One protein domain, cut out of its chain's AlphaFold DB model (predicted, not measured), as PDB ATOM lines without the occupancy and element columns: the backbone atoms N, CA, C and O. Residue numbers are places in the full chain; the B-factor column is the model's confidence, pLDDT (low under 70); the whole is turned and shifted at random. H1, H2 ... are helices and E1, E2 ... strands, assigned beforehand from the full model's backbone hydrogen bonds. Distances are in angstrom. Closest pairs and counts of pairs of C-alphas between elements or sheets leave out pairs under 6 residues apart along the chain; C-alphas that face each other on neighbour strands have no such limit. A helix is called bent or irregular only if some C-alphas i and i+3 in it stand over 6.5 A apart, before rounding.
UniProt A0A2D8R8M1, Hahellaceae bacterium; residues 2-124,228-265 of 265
ATOM      1  N   GLU A   2      14.391  21.717  56.486       49.44
ATOM      2  CA  GLU A   2      14.898  20.372  56.761       49.44
ATOM      3  C   GLU A   2      16.403  20.307  56.482       49.44
ATOM      4  O   GLU A   2      16.879  20.729  55.424       49.44
ATOM      5  N   ARG A   3      17.152  19.834  57.476       54.12
ATOM      6  CA  ARG A   3      18.609  19.793  57.482       54.12
ATOM      7  C   ARG A   3      19.026  18.340  57.622       54.12
ATOM      8  O   ARG A   3      18.765  17.737  58.661       54.12
ATOM      9  N   LEU A   4      19.686  17.799  56.605       57.72
ATOM     10  CA  LEU A   4      20.284  16.477  56.696       57.72
ATOM     11  C   LEU A   4      21.766  16.648  57.024       57.72
ATOM     12  O   LEU A   4      22.548  17.162  56.219       57.72
ATOM     13  N   ASP A   5      22.156  16.240  58.230       56.22
ATOM     14  CA  ASP A   5      23.567  16.153  58.583       56.22
ATOM     15  C   ASP A   5      24.117  14.847  58.017       56.22
ATOM     16  O   ASP A   5      23.990  13.760  58.582       56.22
ATOM     17  N   ILE A   6      24.733  14.977  56.851       57.84
ATOM     18  CA  ILE A   6      25.351  13.879  56.144       57.84
ATOM     19  C   ILE A   6      26.723  13.621  56.770       57.84
ATOM     20  O   ILE A   6      27.692  14.351  56.547       57.84
ATOM     21  N   THR A   7      26.815  12.549  57.556       54.06
ATOM     22  CA  THR A   7      28.092  12.032  58.054       54.06
ATOM     23  C   THR A   7      28.300  10.608  57.553       54.06
ATOM     24  O   THR A   7      28.073   9.626  58.264       54.06
ATOM     25  N   HIS A   8      28.750  10.474  56.309       63.09
ATOM     26  CA  HIS A   8      28.867   9.165  55.681       63.09
ATOM     27  C   HIS A   8      30.194   8.473  56.010       63.09
ATOM     28  O   HIS A   8      31.267   9.077  56.017       63.09
ATOM     29  N   ALA A   9      30.125   7.168  56.277       63.75
ATOM     30  CA  ALA A   9      31.313   6.314  56.322       63.75
ATOM     31  C   ALA A   9      31.706   5.771  54.937       63.75
ATOM     32  O   ALA A   9      32.698   5.058  54.831       63.75
ATOM     33  N   ALA A  10      30.925   6.100  53.907       75.56
ATOM     34  CA  ALA A  10      31.198   5.815  52.510       75.56
ATOM     35  C   ALA A  10      31.223   7.123  51.721       75.56
ATOM     36  O   ALA A  10      30.590   8.107  52.109       75.56
ATOM     37  N   SER A  11      31.959   7.119  50.620       87.12
ATOM     38  CA  SER A  11      31.949   8.221  49.670       87.12
ATOM     39  C   SER A  11      30.582   8.287  48.978       87.12
ATOM     40  O   SER A  11      29.942   7.255  48.763       87.12
ATOM     41  N   ALA A  12      30.112   9.488  48.649       87.75
ATOM     42  CA  ALA A  12      28.792   9.675  48.053       87.75
ATOM     43  C   ALA A  12      28.792  10.779  46.996       87.75
ATOM     44  O   ALA A  12      29.397  11.835  47.189       87.75
ATOM     45  N   LEU A  13      28.063  10.542  45.905       90.25
ATOM     46  CA  LEU A  13      27.665  11.563  44.943       90.25
ATOM     47  C   LEU A  13      26.204  11.934  45.207       90.25
ATOM     48  O   LEU A  13      25.314  11.093  45.109       90.25
ATOM     49  N   VAL A  14      25.966  13.199  45.517       89.50
ATOM     50  CA  VAL A  14      24.640  13.783  45.716       89.50
ATOM     51  C   VAL A  14      24.336  14.675  44.518       89.50
ATOM     52  O   VAL A  14      25.154  15.524  44.163       89.50
ATOM     53  N   VAL A  15      23.179  14.487  43.889       91.69
ATOM     54  CA  VAL A  15      22.727  15.280  42.739       91.69
ATOM     55  C   VAL A  15      21.290  15.719  42.967       91.69
ATOM     56  O   VAL A  15      20.394  14.888  43.080       91.69
ATOM     57  N   SER A  16      21.070  17.028  42.999       91.75
ATOM     58  CA  SER A  16      19.729  17.590  42.945       91.75
ATOM     59  C   SER A  16      19.185  17.577  41.527       91.75
ATOM     60  O   SER A  16      19.915  17.824  40.562       91.75
ATOM     61  N   LEU A  17      17.898  17.274  41.400       89.56
ATOM     62  CA  LEU A  17      17.215  17.064  40.132       89.56
ATOM     63  C   LEU A  17      16.353  18.251  39.712       89.56
ATOM     64  O   LEU A  17      15.935  18.295  38.557       89.56
ATOM     65  N   ASP A  18      16.103  19.216  40.587       87.12
ATOM     66  CA  ASP A  18      15.192  20.331  40.320       87.12
ATOM     67  C   ASP A  18      15.727  21.676  40.836       87.12
ATOM     68  O   ASP A  18      15.780  22.644  40.075       87.12
ATOM     69  N   ARG A  19      16.169  21.752  42.094       89.62
ATOM     70  CA  ARG A  19      16.526  23.002  42.781       89.62
ATOM     71  C   ARG A  19      17.918  22.926  43.415       89.62
ATOM     72  O   ARG A  19      18.285  21.875  43.930       89.62
ATOM     73  N   PRO A  20      18.703  24.016  43.444       90.56
ATOM     74  CA  PRO A  20      20.014  23.997  44.089       90.56
ATOM     75  C   PRO A  20      19.939  23.592  45.567       90.56
ATOM     76  O   PRO A  20      19.056  24.036  46.298       90.56
ATOM     77  N   LEU A  21      20.914  22.802  46.003       89.69
ATOM     78  CA  LEU A  21      21.141  22.440  47.398       89.69
ATOM     79  C   LEU A  21      22.038  23.473  48.052       89.69
ATOM     80  O   LEU A  21      22.990  23.947  47.426       89.69
ATOM     81  N   ARG A  22      21.800  23.737  49.335       90.75
ATOM     82  CA  ARG A  22      22.679  24.576  50.145       90.75
ATOM     83  C   ARG A  22      23.502  23.704  51.084       90.75
ATOM     84  O   ARG A  22      22.968  23.007  51.942       90.75
ATOM     85  N   VAL A  23      24.820  23.709  50.894       90.19
ATOM     86  CA  VAL A  23      25.741  22.757  51.533       90.19
ATOM     87  C   VAL A  23      26.777  23.479  52.381       90.19
ATOM     88  O   VAL A  23      27.386  24.454  51.942       90.19
ATOM     89  N   LYS A  24      27.042  22.973  53.588       88.62
ATOM     90  CA  LYS A  24      28.102  23.475  54.468       88.62
ATOM     91  C   LYS A  24      28.878  22.332  55.109       88.62
ATOM     92  O   LYS A  24      28.334  21.589  55.920       88.62
ATOM     93  N   ALA A  25      30.169  22.226  54.811       86.44
ATOM     94  CA  ALA A  25      31.065  21.345  55.556       86.44
ATOM     95  C   ALA A  25      31.617  22.013  56.817       86.44
ATOM     96  O   ALA A  25      31.648  23.242  56.960       86.44
ATOM     97  N   LYS A  26      32.116  21.177  57.730       79.56
ATOM     98  CA  LYS A  26      32.847  21.635  58.913       79.56
ATOM     99  C   LYS A  26      34.067  22.467  58.493       79.56
ATOM    100  O   LYS A  26      34.859  22.036  57.663       79.56
ATOM    101  N   GLY A  27      34.223  23.646  59.092       79.62
ATOM    102  CA  GLY A  27      35.340  24.560  58.815       79.62
ATOM    103  C   GLY A  27      35.103  25.548  57.668       79.62
ATOM    104  O   GLY A  27      35.935  26.424  57.459       79.62
ATOM    105  N   MET A  28      33.975  25.471  56.955       84.38
ATOM    106  CA  MET A  28      33.602  26.499  55.979       84.38
ATOM    107  C   MET A  28      32.983  27.723  56.660       84.38
ATOM    108  O   MET A  28      32.112  27.589  57.525       84.38
ATOM    109  N   ALA A  29      33.384  28.916  56.214       84.44
ATOM    110  CA  ALA A  29      32.839  30.183  56.702       84.44
ATOM    111  C   ALA A  29      31.341  30.327  56.371       84.44
ATOM    112  O   ALA A  29      30.528  30.607  57.252       84.44
ATOM    113  N   ALA A  30      30.967  30.044  55.122       88.12
ATOM    114  CA  ALA A  30      29.606  30.170  54.610       88.12
ATOM    115  C   ALA A  30      29.175  28.898  53.856       88.12
ATOM    116  O   ALA A  30      30.040  28.175  53.351       88.12
ATOM    117  N   PRO A  31      27.864  28.599  53.800       90.25
ATOM    118  CA  PRO A  31      27.347  27.556  52.923       90.25
ATOM    119  C   PRO A  31      27.543  27.926  51.443       90.25
ATOM    120  O   PRO A  31      27.682  29.100  51.100       90.25
ATOM    121  N   VAL A  32      27.530  26.919  50.572       91.62
ATOM    122  CA  VAL A  32      27.614  27.070  49.114       91.62
ATOM    123  C   VAL A  32      26.411  26.427  48.445       91.62
ATOM    124  O   VAL A  32      25.970  25.356  48.860       91.62
ATOM    125  N   ASP A  33      25.923  27.062  47.383       92.62
ATOM    126  CA  ASP A  33      24.841  26.512  46.572       92.62
ATOM    127  C   ASP A  33      25.412  25.647  45.439       92.62
ATOM    128  O   ASP A  33      26.348  26.044  44.720       92.62
ATOM    129  N   CYS A  34      24.867  24.445  45.267       92.75
ATOM    130  CA  CYS A  34      25.267  23.528  44.204       92.75
ATOM    131  C   CYS A  34      24.133  22.604  43.754       92.75
ATOM    132  O   CYS A  34      23.216  22.304  44.506       92.75
ATOM    133  N   GLN A  35      24.220  22.121  42.514       94.19
ATOM    134  CA  GLN A  35      23.338  21.058  42.018       94.19
ATOM    135  C   GLN A  35      23.915  19.669  42.266       94.19
ATOM    136  O   GLN A  35      23.199  18.675  42.251       94.19
ATOM    137  N   SER A  36      25.220  19.586  42.495       94.50
ATOM    138  CA  SER A  36      25.892  18.330  42.766       94.50
ATOM    139  C   SER A  36      27.023  18.504  43.764       94.50
ATOM    140  O   SER A  36      27.703  19.538  43.815       94.50
ATOM    141  N   LEU A  37      27.213  17.462  44.556       92.94
ATOM    142  CA  LEU A  37      28.160  17.387  45.649       92.94
ATOM    143  C   LEU A  37      28.794  15.993  45.655       92.94
ATOM    144  O   LEU A  37      28.093  14.989  45.626       92.94
ATOM    145  N   LEU A  38      30.118  15.939  45.729       92.81
ATOM    146  CA  LEU A  38      30.884  14.720  45.946       92.81
ATOM    147  C   LEU A  38      31.535  14.802  47.333       92.81
ATOM    148  O   LEU A  38      32.263  15.753  47.633       92.81
ATOM    149  N   LEU A  39      31.245  13.810  48.172       88.19
ATOM    150  CA  LEU A  39      31.746  13.684  49.539       88.19
ATOM    151  C   LEU A  39      32.649  12.464  49.647       88.19
ATOM    152  O   LEU A  39      32.260  11.371  49.231       88.19
ATOM    153  N   ALA A  40      33.829  12.638  50.240       89.06
ATOM    154  CA  ALA A  40      34.676  11.512  50.601       89.06
ATOM    155  C   ALA A  40      34.159  10.838  51.878       89.06
ATOM    156  O   ALA A  40      33.625  11.491  52.780       89.06
ATOM    157  N   ALA A  41      34.389   9.534  51.994       86.75
ATOM    158  CA  ALA A  41      34.150   8.799  53.227       86.75
ATOM    159  C   ALA A  41      34.823   9.482  54.434       86.75
ATOM    160  O   ALA A  41      36.003   9.830  54.411       86.75
ATOM    161  N   GLY A  42      34.063   9.667  55.514       82.88
ATOM    162  CA  GLY A  42      34.541  10.309  56.739       82.88
ATOM    163  C   GLY A  42      34.450  11.837  56.743       82.88
ATOM    164  O   GLY A  42      34.600  12.425  57.817       82.88
ATOM    165  N   GLN A  43      34.155  12.480  55.608       83.31
ATOM    166  CA  GLN A  43      33.784  13.895  55.586       83.31
ATOM    167  C   GLN A  43      32.353  14.086  56.103       83.31
ATOM    168  O   GLN A  43      31.510  13.189  56.051       83.31
ATOM    169  N   SER A  44      32.093  15.268  56.658       77.31
ATOM    170  CA  SER A  44      30.778  15.642  57.182       77.31
ATOM    171  C   SER A  44      30.333  16.940  56.539       77.31
ATOM    172  O   SER A  44      31.069  17.935  56.564       77.31
ATOM    173  N   ALA A  45      29.121  16.926  56.002       81.94
ATOM    174  CA  ALA A  45      28.492  18.090  55.416       81.94
ATOM    175  C   ALA A  45      27.042  18.169  55.868       81.94
ATOM    176  O   ALA A  45      26.318  17.181  55.900       81.94
ATOM    177  N   THR A  46      26.616  19.373  56.195       82.44
ATOM    178  CA  THR A  46      25.206  19.685  56.306       82.44
ATOM    179  C   THR A  46      24.683  19.992  54.914       82.44
ATOM    180  O   THR A  46      25.245  20.851  54.232       82.44
ATOM    181  N   VAL A  47      23.603  19.324  54.519       80.94
ATOM    182  CA  VAL A  47      22.877  19.611  53.284       80.94
ATOM    183  C   VAL A  47      21.467  20.060  53.646       80.94
ATOM    184  O   VAL A  47      20.707  19.336  54.288       80.94
ATOM    185  N   GLU A  48      21.129  21.278  53.248       81.88
ATOM    186  CA  GLU A  48      19.769  21.797  53.288       81.88
ATOM    187  C   GLU A  48      19.094  21.414  51.970       81.88
ATOM    188  O   GLU A  48      19.453  21.921  50.902       81.88
ATOM    189  N   LEU A  49      18.158  20.466  52.058       72.56
ATOM    190  CA  LEU A  49      17.455  19.910  50.899       72.56
ATOM    191  C   LEU A  49      16.300  20.820  50.454       72.56
ATOM    192  O   LEU A  49      16.017  20.928  49.267       72.56
ATOM    193  N   GLY A  50      15.644  21.513  51.391       73.62
ATOM    194  CA  GLY A  50      14.444  22.292  51.079       73.62
ATOM    195  C   GLY A  50      13.351  21.399  50.482       73.62
ATOM    196  O   GLY A  50      13.039  20.362  51.053       73.62
ATOM    197  N   GLU A  51      12.797  21.799  49.337       74.50
ATOM    198  CA  GLU A  51      11.865  20.974  48.544       74.50
ATOM    199  C   GLU A  51      12.551  20.334  47.325       74.50
ATOM    200  O   GLU A  51      11.898  20.058  46.323       74.50
ATOM    201  N   ALA A  52      13.879  20.205  47.346       78.75
ATOM    202  CA  ALA A  52      14.602  19.636  46.223       78.75
ATOM    203  C   ALA A  52      14.439  18.114  46.177       78.75
ATOM    204  O   ALA A  52      14.598  17.427  47.189       78.75
ATOM    205  N   THR A  53      14.218  17.583  44.981       82.12
ATOM    206  CA  THR A  53      14.343  16.155  44.707       82.12
ATOM    207  C   THR A  53      15.815  15.808  44.549       82.12
ATOM    208  O   THR A  53      16.507  16.368  43.694       82.12
ATOM    209  N   VAL A  54      16.309  14.858  45.343       83.44
ATOM    210  CA  VAL A  54      17.743  14.547  45.394       83.44
ATOM    211  C   VAL A  54      17.997  13.068  45.175       83.44
ATOM    212  O   VAL A  54      17.403  12.217  45.832       83.44
ATOM    213  N   ALA A  55      18.939  12.771  44.284       85.50
ATOM    214  CA  ALA A  55      19.539  11.458  44.134       85.50
ATOM    215  C   ALA A  55      20.831  11.381  44.958       85.50
ATOM    216  O   ALA A  55      21.753  12.179  44.765       85.50
ATOM    217  N   VAL A  56      20.915  10.400  45.855       83.38
ATOM    218  CA  VAL A  56      22.123  10.086  46.625       83.38
ATOM    219  C   VAL A  56      22.650   8.734  46.168       83.38
ATOM    220  O   VAL A  56      21.958   7.722  46.270       83.38
ATOM    221  N   CYS A  57      23.878   8.728  45.659       84.19
ATOM    222  CA  CYS A  57      24.578   7.535  45.202       84.19
ATOM    223  C   CYS A  57      25.750   7.239  46.129       84.19
ATOM    224  O   CYS A  57      26.727   7.993  46.149       84.19
ATOM    225  N   TYR A  58      25.672   6.134  46.868       83.25
ATOM    226  CA  TYR A  58      26.808   5.646  47.645       83.25
ATOM    227  C   TYR A  58      27.783   4.912  46.729       83.25
ATOM    228  O   TYR A  58      27.396   4.020  45.971       83.25
ATOM    229  N   LEU A  59      29.039   5.333  46.796       85.44
ATOM    230  CA  LEU A  59      30.116   4.897  45.917       85.44
ATOM    231  C   LEU A  59      30.833   3.672  46.489       85.44
ATOM    232  O   LEU A  59      30.704   3.359  47.679       85.44
ATOM    233  N   ASP A  60      31.607   2.988  45.647       83.62
ATOM    234  CA  ASP A  60      32.408   1.854  46.090       83.62
ATOM    235  C   ASP A  60      33.349   2.232  47.262       83.62
ATOM    236  O   ASP A  60      33.918   3.326  47.314       83.62
ATOM    237  N   PRO A  61      33.552   1.321  48.227       83.19
ATOM    238  CA  PRO A  61      34.368   1.613  49.400       83.19
ATOM    239  C   PRO A  61      35.862   1.723  49.081       83.19
ATOM    240  O   PRO A  61      36.600   2.298  49.874       83.19
ATOM    241  N   LEU A  62      36.316   1.164  47.953       85.44
ATOM    242  CA  LEU A  62      37.721   1.179  47.544       85.44
ATOM    243  C   LEU A  62      38.111   2.486  46.834       85.44
ATOM    244  O   LEU A  62      39.282   2.657  46.506       85.44
ATOM    245  N   ASN A  63      37.161   3.422  46.716       85.25
ATOM    246  CA  ASN A  63      37.305   4.763  46.159       85.25
ATOM    247  C   ASN A  63      37.631   4.808  44.660       85.25
ATOM    248  O   ASN A  63      38.106   5.838  44.176       85.25
ATOM    249  N   ASP A  64      37.314   3.759  43.904       84.69
ATOM    250  CA  ASP A  64      37.478   3.761  42.450       84.69
ATOM    251  C   ASP A  64      36.508   4.744  41.770       84.69
ATOM    252  O   ASP A  64      36.917   5.581  40.964       84.69
ATOM    253  N   ASP A  65      35.223   4.670  42.115       87.38
ATOM    254  CA  ASP A  65      34.149   5.543  41.648       87.38
ATOM    255  C   ASP A  65      34.403   6.977  42.115       87.38
ATOM    256  O   ASP A  65      34.299   7.920  41.329       87.38
ATOM    257  N   TYR A  66      34.791   7.153  43.385       89.12
ATOM    258  CA  TYR A  66      35.148   8.470  43.919       89.12
ATOM    259  C   TYR A  66      36.298   9.085  43.114       89.12
ATOM    260  O   TYR A  66      36.194  10.225  42.659       89.12
ATOM    261  N   SER A  67      37.359   8.314  42.861       88.69
ATOM    262  CA  SER A  67      38.512   8.758  42.072       88.69
ATOM    263  C   SER A  67      38.162   9.016  40.606       88.69
ATOM    264  O   SER A  67      38.747   9.904  39.988       88.69
ATOM    265  N   ALA A  68      37.188   8.302  40.038       88.62
ATOM    266  CA  ALA A  68      36.697   8.555  38.686       88.62
ATOM    267  C   ALA A  68      35.893   9.864  38.583       88.62
ATOM    268  O   ALA A  68      35.970  10.563  37.564       88.62
ATOM    269  N   LEU A  69      35.141  10.211  39.630       91.75
ATOM    270  CA  LEU A  69      34.306  11.412  39.693       91.75
ATOM    271  C   LEU A  69      35.095  12.662  40.091       91.75
ATOM    272  O   LEU A  69      34.786  13.752  39.611       91.75
ATOM    273  N   LEU A  70      36.131  12.518  40.921       92.00
ATOM    274  CA  LEU A  70      36.902  13.631  41.477       92.00
ATOM    275  C   LEU A  70      37.399  14.642  40.417       92.00
ATOM    276  O   LEU A  70      37.160  15.838  40.601       92.00
ATOM    277  N   PRO A  71      37.987  14.233  39.269       91.50
ATOM    278  CA  PRO A  71      38.467  15.156  38.230       91.50
ATOM    279  C   PRO A  71      37.346  15.826  37.421       91.50
ATOM    280  O   PRO A  71      37.601  16.686  36.569       91.50
ATOM    281  N   LEU A  72      36.099  15.386  37.609       92.75
ATOM    282  CA  LEU A  72      34.927  15.990  36.987       92.75
ATOM    283  C   LEU A  72      34.351  17.116  37.844       92.75
ATOM    284  O   LEU A  72      33.582  17.913  37.316       92.75
ATOM    285  N   MET A  73      34.711  17.213  39.123       94.69
ATOM    286  CA  MET A  73      34.214  18.265  40.006       94.69
ATOM    287  C   MET A  73      34.863  19.608  39.654       94.69
ATOM    288  O   MET A  73      36.081  19.710  39.530       94.69
ATOM    289  N   THR A  74      34.044  20.640  39.449       93.81
ATOM    290  CA  THR A  74      34.495  21.937  38.909       93.81
ATOM    291  C   THR A  74      34.916  22.931  39.982       93.81
ATOM    292  O   THR A  74      35.789  23.759  39.730       93.81
ATOM    293  N   ARG A  75      34.329  22.854  41.178       91.19
ATOM    294  CA  ARG A  75      34.675  23.709  42.317       91.19
ATOM    295  C   ARG A  75      35.162  22.835  43.463       91.19
ATOM    296  O   ARG A  75      34.438  21.962  43.941       91.19
ATOM    297  N   VAL A  76      36.396  23.077  43.890       84.62
ATOM    298  CA  VAL A  76      37.048  22.332  44.968       84.62
ATOM    299  C   VAL A  76      37.208  23.248  46.171       84.62
ATOM    300  O   VAL A  76      37.889  24.268  46.108       84.62
ATOM    301  N   HIS A  77      36.578  22.866  47.274       80.75
ATOM    302  CA  HIS A  77      36.809  23.430  48.594       80.75
ATOM    303  C   HIS A  77      37.612  22.424  49.429       80.75
ATOM    304  O   HIS A  77      37.498  21.221  49.197       80.75
ATOM    305  N   PRO A  78      38.364  22.863  50.455       76.25
ATOM    306  CA  PRO A  78      39.144  21.955  51.304       76.25
ATOM    307  C   PRO A  78      38.339  20.801  51.925       76.25
ATOM    308  O   PRO A  78      38.907  19.773  52.279       76.25
ATOM    309  N   ALA A  79      37.021  20.973  52.067       77.25
ATOM    310  CA  ALA A  79      36.131  20.003  52.693       77.25
ATOM    311  C   ALA A  79      34.984  19.512  51.786       77.25
ATOM    312  O   ALA A  79      34.178  18.713  52.254       77.25
ATOM    313  N   LEU A  80      34.873  19.988  50.537       85.62
ATOM    314  CA  LEU A  80      33.780  19.641  49.614       85.62
ATOM    315  C   LEU A  80      34.233  19.725  48.157       85.62
ATOM    316  O   LEU A  80      34.931  20.659  47.772       85.62
ATOM    317  N   HIS A  81      33.708  18.839  47.319       92.44
ATOM    318  CA  HIS A  81      33.807  18.963  45.869       92.44
ATOM    319  C   HIS A  81      32.403  19.181  45.313       92.44
ATOM    320  O   HIS A  81      31.510  18.385  45.584       92.44
ATOM    321  N   VAL A  82      32.173  20.257  44.557       94.25
ATOM    322  CA  VAL A  82      30.829  20.610  44.063       94.25
ATOM    323  C   VAL A  82      30.837  20.950  42.575       94.25
ATOM    324  O   VAL A  82      31.838  21.414  42.028       94.25
ATOM    325  N   GLY A  83      29.701  20.729  41.914       94.44
ATOM    326  CA  GLY A  83      29.514  21.043  40.497       94.44
ATOM    327  C   GLY A  83      30.188  20.042  39.556       94.44
ATOM    328  O   GLY A  83      31.249  20.335  39.010       94.44
ATOM    329  N   ILE A  84      29.612  18.863  39.356       94.94
ATOM    330  CA  ILE A  84      30.141  17.835  38.460       94.94
ATOM    331  C   ILE A  84      30.027  18.260  36.991       94.94
ATOM    332  O   ILE A  84      28.999  18.732  36.523       94.94
ATOM    333  N   ARG A  85      31.079  18.078  36.194       93.88
ATOM    334  CA  ARG A  85      31.057  18.429  34.770       93.88
ATOM    335  C   ARG A  85      29.994  17.609  34.032       93.88
ATOM    336  O   ARG A  85      30.063  16.376  33.985       93.88
ATOM    337  N   GLY A  86      29.066  18.311  33.385       92.62
ATOM    338  CA  GLY A  86      27.939  17.705  32.676       92.62
ATOM    339  C   GLY A  86      26.783  17.299  33.595       92.62
ATOM    340  O   GLY A  86      26.189  16.249  33.363       92.62
ATOM    341  N   GLU A  87      26.472  18.103  34.620       92.50
ATOM    342  CA  GLU A  87      25.401  17.867  35.610       92.50
ATOM    343  C   GLU A  87      24.087  17.383  34.987       92.50
ATOM    344  O   GLU A  87      23.518  16.398  35.453       92.50
ATOM    345  N   SER A  88      23.651  17.997  33.881       93.44
ATOM    346  CA  SER A  88      22.398  17.653  33.197       93.44
ATOM    347  C   SER A  88      22.308  16.180  32.799       93.44
ATOM    348  O   SER A  88      21.218  15.615  32.795       93.44
ATOM    349  N   ARG A  89      23.440  15.525  32.505       92.94
ATOM    350  CA  ARG A  89      23.475  14.088  32.199       92.94
ATOM    351  C   ARG A  89      23.125  13.247  33.425       92.94
ATOM    352  O   ARG A  89      22.357  12.300  33.297       92.94
ATOM    353  N   TYR A  90      23.681  13.587  34.588       92.88
ATOM    354  CA  TYR A  90      23.387  12.893  35.843       92.88
ATOM    355  C   TYR A  90      21.934  13.128  36.244       92.88
ATOM    356  O   TYR A  90      21.214  12.172  36.508       92.88
ATOM    357  N   GLN A  91      21.475  14.380  36.177       92.69
ATOM    358  CA  GLN A  91      20.086  14.728  36.465       92.69
ATOM    359  C   GLN A  91      19.103  13.974  35.565       92.69
ATOM    360  O   GLN A  91      18.151  13.388  36.059       92.69
ATOM    361  N   THR A  92      19.350  13.947  34.252       93.44
ATOM    362  CA  THR A  92      18.481  13.242  33.296       93.44
ATOM    363  C   THR A  92      18.454  11.743  33.574       93.44
ATOM    364  O   THR A  92      17.380  11.158  33.618       93.44
ATOM    365  N   ALA A  93      19.617  11.127  33.812       91.69
ATOM    366  CA  ALA A  93      19.694   9.703  34.122       91.69
ATOM    367  C   ALA A  93      18.938   9.351  35.414       91.69
ATOM    368  O   ALA A  93      18.184   8.382  35.428       91.69
ATOM    369  N   PHE A  94      19.094  10.150  36.477       90.69
ATOM    370  CA  PHE A  94      18.378   9.925  37.733       90.69
ATOM    371  C   PHE A  94      16.877  10.184  37.609       90.69
ATOM    372  O   PHE A  94      16.103   9.365  38.088       90.69
ATOM    373  N   ARG A  95      16.443  11.245  36.911       90.12
ATOM    374  CA  ARG A  95      15.012  11.475  36.642       90.12
ATOM    375  C   ARG A  95      14.385  10.303  35.893       90.12
ATOM    376  O   ARG A  95      13.362   9.799  36.327       90.12
ATOM    377  N   GLN A  96      15.048   9.787  34.858       90.19
ATOM    378  CA  GLN A  96      14.569   8.608  34.130       90.19
ATOM    379  C   GLN A  96      14.457   7.362  35.018       90.19
ATOM    380  O   GLN A  96      13.527   6.581  34.849       90.19
ATOM    381  N   MET A  97      15.387   7.163  35.958       86.44
ATOM    382  CA  MET A  97      15.294   6.067  36.931       86.44
ATOM    383  C   MET A  97      14.125   6.244  37.904       86.44
ATOM    384  O   MET A  97      13.621   5.253  38.403       86.44
ATOM    385  N   ILE A  98      13.694   7.470  38.186       83.31
ATOM    386  CA  ILE A  98      12.556   7.741  39.076       83.31
ATOM    387  C   ILE A  98      11.237   7.590  38.321       83.31
ATOM    388  O   ILE A  98      10.316   6.943  38.803       83.31
ATOM    389  N   GLU A  99      11.156   8.179  37.129       87.06
ATOM    390  CA  GLU A  99       9.962   8.170  36.279       87.06
ATOM    391  C   GLU A  99       9.643   6.769  35.755       87.06
ATOM    392  O   GLU A  99       8.483   6.402  35.588       87.06
ATOM    393  N   THR A 100      10.670   5.971  35.467       87.62
ATOM    394  CA  THR A 100      10.523   4.581  35.031       87.62
ATOM    395  C   THR A 100      11.541   3.724  35.775       87.62
ATOM    396  O   THR A 100      12.614   3.448  35.224       87.62
ATOM    397  N   PRO A 101      11.229   3.319  37.024       84.81
ATOM    398  CA  PRO A 101      12.120   2.519  37.855       84.81
ATOM    399  C   PRO A 101      12.506   1.219  37.153       84.81
ATOM    400  O   PRO A 101      11.641   0.374  36.921       84.81
ATOM    401  N   PRO A 102      13.782   1.052  36.760       84.50
ATOM    402  CA  PRO A 102      14.234  -0.212  36.209       84.50
ATOM    403  C   PRO A 102      14.454  -1.231  37.334       84.50
ATOM    404  O   PRO A 102      14.559  -0.871  38.508       84.50
ATOM    405  N   ASP A 103      14.632  -2.498  36.971       84.38
ATOM    406  CA  ASP A 103      15.148  -3.487  37.916       84.38
ATOM    407  C   ASP A 103      16.531  -3.078  38.440       84.38
ATOM    408  O   ASP A 103      17.290  -2.346  37.789       84.38
ATOM    409  N   ALA A 104      16.875  -3.566  39.631       77.25
ATOM    410  CA  ALA A 104      18.070  -3.136  40.348       77.25
ATOM    411  C   ALA A 104      19.373  -3.340  39.553       77.25
ATOM    412  O   ALA A 104      20.244  -2.469  39.582       77.25
ATOM    413  N   ASP A 105      19.487  -4.439  38.806       79.44
ATOM    414  CA  ASP A 105      20.669  -4.738  37.990       79.44
ATOM    415  C   ASP A 105      20.829  -3.727  36.848       79.44
ATOM    416  O   ASP A 105      21.907  -3.173  36.628       79.44
ATOM    417  N   VAL A 106      19.723  -3.380  36.187       85.00
ATOM    418  CA  VAL A 106      19.705  -2.369  35.124       85.00
ATOM    419  C   VAL A 106      19.988  -0.974  35.692       85.00
ATOM    420  O   VAL A 106      20.701  -0.186  35.064       85.00
ATOM    421  N   ALA A 107      19.463  -0.648  36.881       84.44
ATOM    422  CA  ALA A 107      19.780   0.600  37.577       84.44
ATOM    423  C   ALA A 107      21.290   0.717  37.839       84.44
ATOM    424  O   ALA A 107      21.897   1.754  37.556       84.44
ATOM    425  N   TYR A 108      21.900  -0.369  38.317       80.38
ATOM    426  CA  TYR A 108      23.329  -0.448  38.587       80.38
ATOM    427  C   TYR A 108      24.167  -0.314  37.320       80.38
ATOM    428  O   TYR A 108      25.062   0.523  37.281       80.38
ATOM    429  N   GLU A 109      23.857  -1.044  36.248       83.19
ATOM    430  CA  GLU A 109      24.579  -0.908  34.978       83.19
ATOM    431  C   GLU A 109      24.507   0.510  34.404       83.19
ATOM    432  O   GLU A 109      25.457   1.000  33.785       83.19
ATOM    433  N   ARG A 110      23.355   1.174  34.548       87.06
ATOM    434  CA  ARG A 110      23.191   2.570  34.131       87.06
ATOM    435  C   ARG A 110      24.049   3.496  34.994       87.06
ATOM    436  O   ARG A 110      24.691   4.389  34.440       87.06
ATOM    437  N   LEU A 111      24.089   3.278  36.311       84.81
ATOM    438  CA  LEU A 111      24.917   4.048  37.239       84.81
ATOM    439  C   LEU A 111      26.415   3.840  36.974       84.81
ATOM    440  O   LEU A 111      27.153   4.817  36.864       84.81
ATOM    441  N   ASP A 112      26.854   2.599  36.794       83.50
ATOM    442  CA  ASP A 112      28.240   2.257  36.470       83.50
ATOM    443  C   ASP A 112      28.678   2.930  35.160       83.50
ATOM    444  O   ASP A 112      29.683   3.644  35.110       83.50
ATOM    445  N   ARG A 113      27.846   2.855  34.110       86.06
ATOM    446  CA  ARG A 113      28.084   3.573  32.844       86.06
ATOM    447  C   ARG A 113      28.103   5.093  33.007       86.06
ATOM    448  O   ARG A 113      28.823   5.781  32.274       86.06
ATOM    449  N   LEU A 114      27.306   5.637  33.923       88.12
ATOM    450  CA  LEU A 114      27.244   7.069  34.206       88.12
ATOM    451  C   LEU A 114      28.517   7.560  34.914       88.12
ATOM    452  O   LEU A 114      29.083   8.574  34.495       88.12
ATOM    453  N   ILE A 115      28.974   6.816  35.925       86.94
ATOM    454  CA  ILE A 115      30.140   7.123  36.762       86.94
ATOM    455  C   ILE A 115      31.445   6.814  36.022       86.94
ATOM    456  O   ILE A 115      32.266   7.708  35.805       86.94
ATOM    457  N   ARG A 116      31.639   5.564  35.588       79.94
ATOM    458  CA  ARG A 116      32.910   5.087  35.023       79.94
ATOM    459  C   ARG A 116      33.071   5.420  33.555       79.94
ATOM    460  O   ARG A 116      34.192   5.586  33.088       79.94
ATOM    461  N   ARG A 117      31.973   5.549  32.804       75.44
ATOM    462  CA  ARG A 117      31.996   5.844  31.356       75.44
ATOM    463  C   ARG A 117      32.886   4.874  30.558       75.44
ATOM    464  O   ARG A 117      33.561   5.297  29.624       75.44
ATOM    465  N   GLY A 118      32.926   3.600  30.953       65.38
ATOM    466  CA  GLY A 118      33.787   2.585  30.330       65.38
ATOM    467  C   GLY A 118      35.284   2.740  30.630       65.38
ATOM    468  O   GLY A 118      36.105   2.128  29.953       65.38
ATOM    469  N   ARG A 119      35.664   3.562  31.618       68.25
ATOM    470  CA  ARG A 119      37.050   3.673  32.084       68.25
ATOM    471  C   ARG A 119      37.410   2.495  32.983       68.25
ATOM    472  O   ARG A 119      36.603   2.059  33.803       68.25
ATOM    473  N   LEU A 120      38.651   2.036  32.851       68.62
ATOM    474  CA  LEU A 120      39.263   1.094  33.785       68.62
ATOM    475  C   LEU A 120      39.352   1.709  35.197       68.62
ATOM    476  O   LEU A 120      39.322   2.941  35.317       68.62
ATOM    477  N   PRO A 121      39.464   0.880  36.254       68.31
ATOM    478  CA  PRO A 121      39.699   1.357  37.613       68.31
ATOM    479  C   PRO A 121      40.824   2.396  37.654       68.31
ATOM    480  O   PRO A 121      41.907   2.173  37.114       68.31
ATOM    481  N   VAL A 122      40.541   3.551  38.259       68.56
ATOM    482  CA  VAL A 122      41.506   4.658  38.373       68.56
ATOM    483  C   VAL A 122      42.507   4.385  39.495       68.56
ATOM    484  O   VAL A 122      43.660   4.804  39.417       68.56
ATOM    485  N   THR A 123      42.075   3.661  40.524       69.25
ATOM    486  CA  THR A 123      42.879   3.292  41.685       69.25
ATOM    487  C   THR A 123      43.120   1.790  41.712       69.25
ATOM    488  O   THR A 123      42.236   0.988  41.430       69.25
ATOM    489  N   VAL A 124      44.345   1.395  42.061       75.50
ATOM    490  CA  VAL A 124      44.645   0.002  42.396       75.50
ATOM    491  C   VAL A 124      44.479  -0.123  43.901       75.50
ATOM    492  O   VAL A 124      45.333   0.317  44.670       75.50
ATOM    493  N   LEU A 228       8.727   6.395  53.211       60.94
ATOM    494  CA  LEU A 228       9.216   5.342  52.310       60.94
ATOM    495  C   LEU A 228       8.586   5.402  50.910       60.94
ATOM    496  O   LEU A 228       9.294   5.193  49.933       60.94
ATOM    497  N   ASP A 229       7.311   5.786  50.802       61.09
ATOM    498  CA  ASP A 229       6.594   5.949  49.524       61.09
ATOM    499  C   ASP A 229       7.238   6.997  48.601       61.09
ATOM    500  O   ASP A 229       7.037   7.001  47.388       61.09
ATOM    501  N   LYS A 230       8.023   7.900  49.188       64.06
ATOM    502  CA  LYS A 230       8.735   8.990  48.523       64.06
ATOM    503  C   LYS A 230      10.206   8.670  48.275       64.06
ATOM    504  O   LYS A 230      10.934   9.521  47.752       64.06
ATOM    505  N   VAL A 231      10.654   7.475  48.668       67.31
ATOM    506  CA  VAL A 231      12.039   7.039  48.539       67.31
ATOM    507  C   VAL A 231      12.151   5.880  47.561       67.31
ATOM    508  O   VAL A 231      11.719   4.767  47.840       67.31
ATOM    509  N   THR A 232      12.805   6.106  46.422       68.44
ATOM    510  CA  THR A 232      13.166   5.006  45.515       68.44
ATOM    511  C   THR A 232      14.554   4.496  45.873       68.44
ATOM    512  O   THR A 232      15.525   5.257  45.807       68.44
ATOM    513  N   VAL A 233      14.650   3.218  46.251       70.00
ATOM    514  CA  VAL A 233      15.923   2.567  46.585       70.00
ATOM    515  C   VAL A 233      16.259   1.500  45.552       70.00
ATOM    516  O   VAL A 233      15.534   0.518  45.414       70.00
ATOM    517  N   PHE A 234      17.399   1.648  44.880       69.69
ATOM    518  CA  PHE A 234      17.954   0.597  44.026       69.69
ATOM    519  C   PHE A 234      19.092  -0.120  44.747       69.69
ATOM    520  O   PHE A 234      19.992   0.519  45.299       69.69
ATOM    521  N   VAL A 235      19.046  -1.452  44.734       64.44
ATOM    522  CA  VAL A 235      20.015  -2.317  45.416       64.44
ATOM    523  C   VAL A 235      20.369  -3.474  44.497       64.44
ATOM    524  O   VAL A 235      19.639  -4.462  44.453       64.44
ATOM    525  N   ALA A 236      21.478  -3.373  43.770       54.88
ATOM    526  CA  ALA A 236      21.927  -4.484  42.938       54.88
ATOM    527  C   ALA A 236      22.650  -5.549  43.783       54.88
ATOM    528  O   ALA A 236      23.632  -5.233  44.469       54.88
ATOM    529  N   PRO A 237      22.201  -6.814  43.754       46.81
ATOM    530  CA  PRO A 237      23.012  -7.931  44.193       46.81
ATOM    531  C   PRO A 237      23.995  -8.275  43.070       46.81
ATOM    532  O   PRO A 237      23.612  -8.855  42.066       46.81
ATOM    533  N   ARG A 238      25.289  -7.986  43.225       43.59
ATOM    534  CA  ARG A 238      26.283  -8.645  42.364       43.59
ATOM    535  C   ARG A 238      26.362 -10.129  42.750       43.59
ATOM    536  O   ARG A 238      27.112 -10.504  43.651       43.59
ATOM    537  N   ALA A 239      25.554 -10.950  42.094       32.53
ATOM    538  CA  ALA A 239      25.961 -12.284  41.694       32.53
ATOM    539  C   ALA A 239      26.634 -12.150  40.315       32.53
ATOM    540  O   ALA A 239      26.281 -11.271  39.537       32.53
ATOM    541  N   ASP A 240      27.620 -12.993  40.037       28.33
ATOM    542  CA  ASP A 240      28.103 -13.274  38.678       28.33
ATOM    543  C   ASP A 240      29.096 -12.278  38.050       28.33
ATOM    544  O   ASP A 240      28.840 -11.626  37.047       28.33
ATOM    545  N   LEU A 241      30.309 -12.252  38.609       26.95
ATOM    546  CA  LEU A 241      31.586 -12.225  37.876       26.95
ATOM    547  C   LEU A 241      32.612 -12.903  38.801       26.95
ATOM    548  O   LEU A 241      32.726 -12.533  39.968       26.95
ATOM    549  N   GLY A 242      33.280 -13.952  38.312       24.47
ATOM    550  CA  GLY A 242      34.071 -14.902  39.106       24.47
ATOM    551  C   GLY A 242      34.829 -14.304  40.301       24.47
ATOM    552  O   GLY A 242      35.685 -13.442  40.145       24.47
ATOM    553  N   ALA A 243      34.517 -14.819  41.494       25.72
ATOM    554  CA  ALA A 243      35.244 -14.620  42.751       25.72
ATOM    555  C   ALA A 243      35.336 -13.188  43.335       25.72
ATOM    556  O   ALA A 243      36.237 -12.930  44.134       25.72
ATOM    557  N   ALA A 244      34.383 -12.290  43.054       25.22
ATOM    558  CA  ALA A 244      34.224 -11.041  43.812       25.22
ATOM    559  C   ALA A 244      32.769 -10.838  44.274       25.22
ATOM    560  O   ALA A 244      31.845 -10.727  43.473       25.22
ATOM    561  N   LEU A 245      32.578 -10.814  45.596       29.67
ATOM    562  CA  LEU A 245      31.304 -10.634  46.303       29.67
ATOM    563  C   LEU A 245      30.633  -9.277  45.999       29.67
ATOM    564  O   LEU A 245      31.311  -8.332  45.585       29.67
ATOM    565  N   PRO A 246      29.316  -9.128  46.258       28.38
ATOM    566  CA  PRO A 246      28.506  -8.034  45.735       28.38
ATOM    567  C   PRO A 246      29.071  -6.652  46.036       28.38
ATOM    568  O   PRO A 246      29.125  -6.243  47.192       28.38
ATOM    569  N   GLN A 247      29.491  -5.900  45.015       34.16
ATOM    570  CA  GLN A 247      29.698  -4.460  45.164       34.16
ATOM    571  C   GLN A 247      28.331  -3.794  45.270       34.16
ATOM    572  O   GLN A 247      27.487  -3.942  44.396       34.16
ATOM    573  N   LEU A 248      28.116  -3.122  46.395       33.00
ATOM    574  CA  LEU A 248      26.854  -2.497  46.734       33.00
ATOM    575  C   LEU A 248      26.959  -1.017  46.393       33.00
ATOM    576  O   LEU A 248      27.550  -0.255  47.154       33.00
ATOM    577  N   SER A 249      26.388  -0.633  45.260       32.12
ATOM    578  CA  SER A 249      26.061   0.761  44.968       32.12
ATOM    579  C   SER A 249      24.574   0.915  45.244       32.12
ATOM    580  O   SER A 249      23.768   0.180  44.674       32.12
ATOM    581  N   SER A 250      24.204   1.816  46.149       32.47
ATOM    582  CA  SER A 250      22.798   2.172  46.339       32.47
ATOM    583  C   SER A 250      22.505   3.535  45.780       32.47
ATOM    584  O   SER A 250      23.285   4.475  45.936       32.47
ATOM    585  N   ILE A 251      21.333   3.617  45.173       33.88
ATOM    586  CA  ILE A 251      20.681   4.861  44.809       33.88
ATOM    587  C   ILE A 251      19.532   5.006  45.799       33.88
ATOM    588  O   ILE A 251      18.667   4.136  45.827       33.88
ATOM    589  N   SER A 252      19.525   6.062  46.609       34.25
ATOM    590  CA  SER A 252      18.329   6.508  47.332       34.25
ATOM    591  C   SER A 252      17.908   7.856  46.762       34.25
ATOM    592  O   SER A 252      18.679   8.817  46.822       34.25
ATOM    593  N   VAL A 253      16.710   7.920  46.191       35.66
ATOM    594  CA  VAL A 253      16.092   9.166  45.724       35.66
ATOM    595  C   VAL A 253      15.096   9.614  46.777       35.66
ATOM    596  O   VAL A 253      14.223   8.822  47.089       35.66
ATOM    597  N   GLN A 254      15.182  10.839  47.296       37.75
ATOM    598  CA  GLN A 254      14.153  11.412  48.175       37.75
ATOM    599  C   GLN A 254      13.291  12.408  47.385       37.75
ATOM    600  O   GLN A 254      13.835  13.284  46.711       37.75
ATOM    601  N   THR A 255      11.963  12.262  47.466       31.92
ATOM    602  CA  THR A 255      10.967  13.174  46.870       31.92
ATOM    603  C   THR A 255      10.189  13.928  47.963       31.92
ATOM    604  O   THR A 255       9.816  13.339  48.964       31.92
ATOM    605  N   ASP A 256       9.981  15.234  47.757       31.38
ATOM    606  CA  ASP A 256       9.172  16.229  48.498       31.38
ATOM    607  C   ASP A 256       9.312  16.416  50.034       31.38
ATOM    608  O   ASP A 256       9.315  15.455  50.804       31.38
ATOM    609  N   PRO A 257       9.295  17.682  50.515       33.53
ATOM    610  CA  PRO A 257       9.732  18.099  51.855       33.53
ATOM    611  C   PRO A 257       8.955  17.444  53.007       33.53
ATOM    612  O   PRO A 257       7.740  17.225  52.929       33.53
ATOM    613  N   VAL A 258       9.647  17.214  54.133       37.38
ATOM    614  CA  VAL A 258       9.020  16.865  55.414       37.38
ATOM    615  C   VAL A 258       8.025  17.948  55.813       37.38
ATOM    616  O   VAL A 258       8.389  19.085  56.119       37.38
ATOM    617  N   LYS A 259       6.742  17.577  55.861       28.62
ATOM    618  CA  LYS A 259       5.740  18.375  56.564       28.62
ATOM    619  C   LYS A 259       6.097  18.320  58.058       28.62
ATOM    620  O   LYS A 259       6.316  17.214  58.557       28.62
ATOM    621  N   PRO A 260       6.212  19.461  58.762       26.62
ATOM    622  CA  PRO A 260       6.477  19.443  60.195       26.62
ATOM    623  C   PRO A 260       5.423  18.575  60.888       26.62
ATOM    624  O   PRO A 260       4.247  18.607  60.511       26.62
ATOM    625  N   ALA A 261       5.865  17.764  61.853       29.20
ATOM    626  CA  ALA A 261       4.955  17.031  62.720       29.20
ATOM    627  C   ALA A 261       3.946  18.025  63.326       29.20
ATOM    628  O   ALA A 261       4.349  19.150  63.634       29.20
ATOM    629  N   PRO A 262       2.658  17.660  63.460       26.38
ATOM    630  CA  PRO A 262       1.728  18.498  64.197       26.38
ATOM    631  C   PRO A 262       2.275  18.677  65.615       26.38
ATOM    632  O   PRO A 262       2.684  17.692  66.239       26.38
ATOM    633  N   ASP A 263       2.333  19.927  66.077       29.17
ATOM    634  CA  ASP A 263       2.628  20.227  67.472       29.17
ATOM    635  C   ASP A 263       1.650  19.419  68.333       29.17
ATOM    636  O   ASP A 263       0.436  19.454  68.126       29.17
ATOM    637  N   VAL A 264       2.204  18.603  69.226       32.81
ATOM    638  CA  VAL A 264       1.423  17.942  70.266       32.81
ATOM    639  C   VAL A 264       1.218  19.003  71.340       32.81
ATOM    640  O   VAL A 264       2.198  19.415  71.963       32.81
ATOM    641  N   ASP A 265      -0.030  19.467  71.448       33.34
ATOM    642  CA  ASP A 265      -0.535  20.429  72.442       33.34
ATOM    643  C   ASP A 265      -0.102  20.119  73.888       33.34
ATOM    644  O   ASP A 265      -0.062  18.921  74.270       33.34
TER     645      ASP A 265
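This is residues 2 to 124 and 228 to 265 of the 265 residues of a protein of Hahellaceae bacterium (UniProt A0A2D8R8M1). A strongly twisted sheet of seven strands has helices H1, H2 and H3 over one face, and a smaller sheet of four strands, E1 E6 E3 E4, covers part of the other. The loop at Gly 242 and the tail ending at Asp 265 lie at opposite ends of the length. The printed part has 161 residues, with three named helices and eleven named strands in the order E1 E2 E3 E4 E5 E6 E7 H1 E8 E9 H2 H3 E10 E11. The large sheet runs E8 E9 E5 E2 E7 E11 E10, and both sheets are antiparallel. The class is mixed, helices and strands; the whole is compact, radius of gyration of the C-alphas 16.1 A, yet elongated, spanning 59 by 36 by 27 A.

E1, residues 3 to 7, begins at C-alpha 3 (18.609, 19.793, 57.482). There follow E2, 12 to 16, 13.1 A long; E3, 21 to 25; E4, 32 to 34; E5, 36 to 39; E6, 44 to 48, 13.2 A; and E7, 54 to 58. H1, 64 to 72, is 13.6 A long and only just irregular: C-alphas 68 and 71 are 6.8 A apart. After E8, 73 to 77, and E9, 80 to 84, come H2, 87 to 99, 18.2 A, and H3, 104 to 115, 16.2 A. Beyond the cut are E10, 231 to 235, and E11, 250 to 254, ending at C-alpha 254 (14.153, 11.412, 48.175).

In the large sheet, N 13 of E2 and O 57 of E7 are 2.9 A apart, within hydrogen-bond range, as are N 234 and O 251 of the hairpin E10 and E11, 2.9 A. The two sheets form a sandwich, two sheets face to face, their facing parts 9.5 A centre to centre. In the smaller sheet N 6 of E1 and O 45 of E6 are 2.9 A apart. H1, H2 and H3 on the same face of the large sheet make two layers, helices on one face of a sheet, at heights of 8.8, 9.3 and 8.9 A. H2 runs across the strands, at 85 degrees to E2 on the local plane. H2 and H3, a helical hairpin, touch at Met 97 and Ala 107, closest C-alphas 7.1 A, a shallow tilt of 7 degrees, opposite ways. Every O i to N i+4 pair is within range in H2 and H3, and 3 of 5 in H1.

The farthest C-alphas, of Gly 242 and Asp 265, are 59.6 A apart. Residues 125 to 227 are not printed, a gap of 37.2 A between C-alphas 124 and 228. The link E10 to E11 is long, 14 residues. Mean pLDDT of the printed part is 73.4; residues 2 to 9, 118 to 123, 228 to 232 and 234 to 265 are under 70.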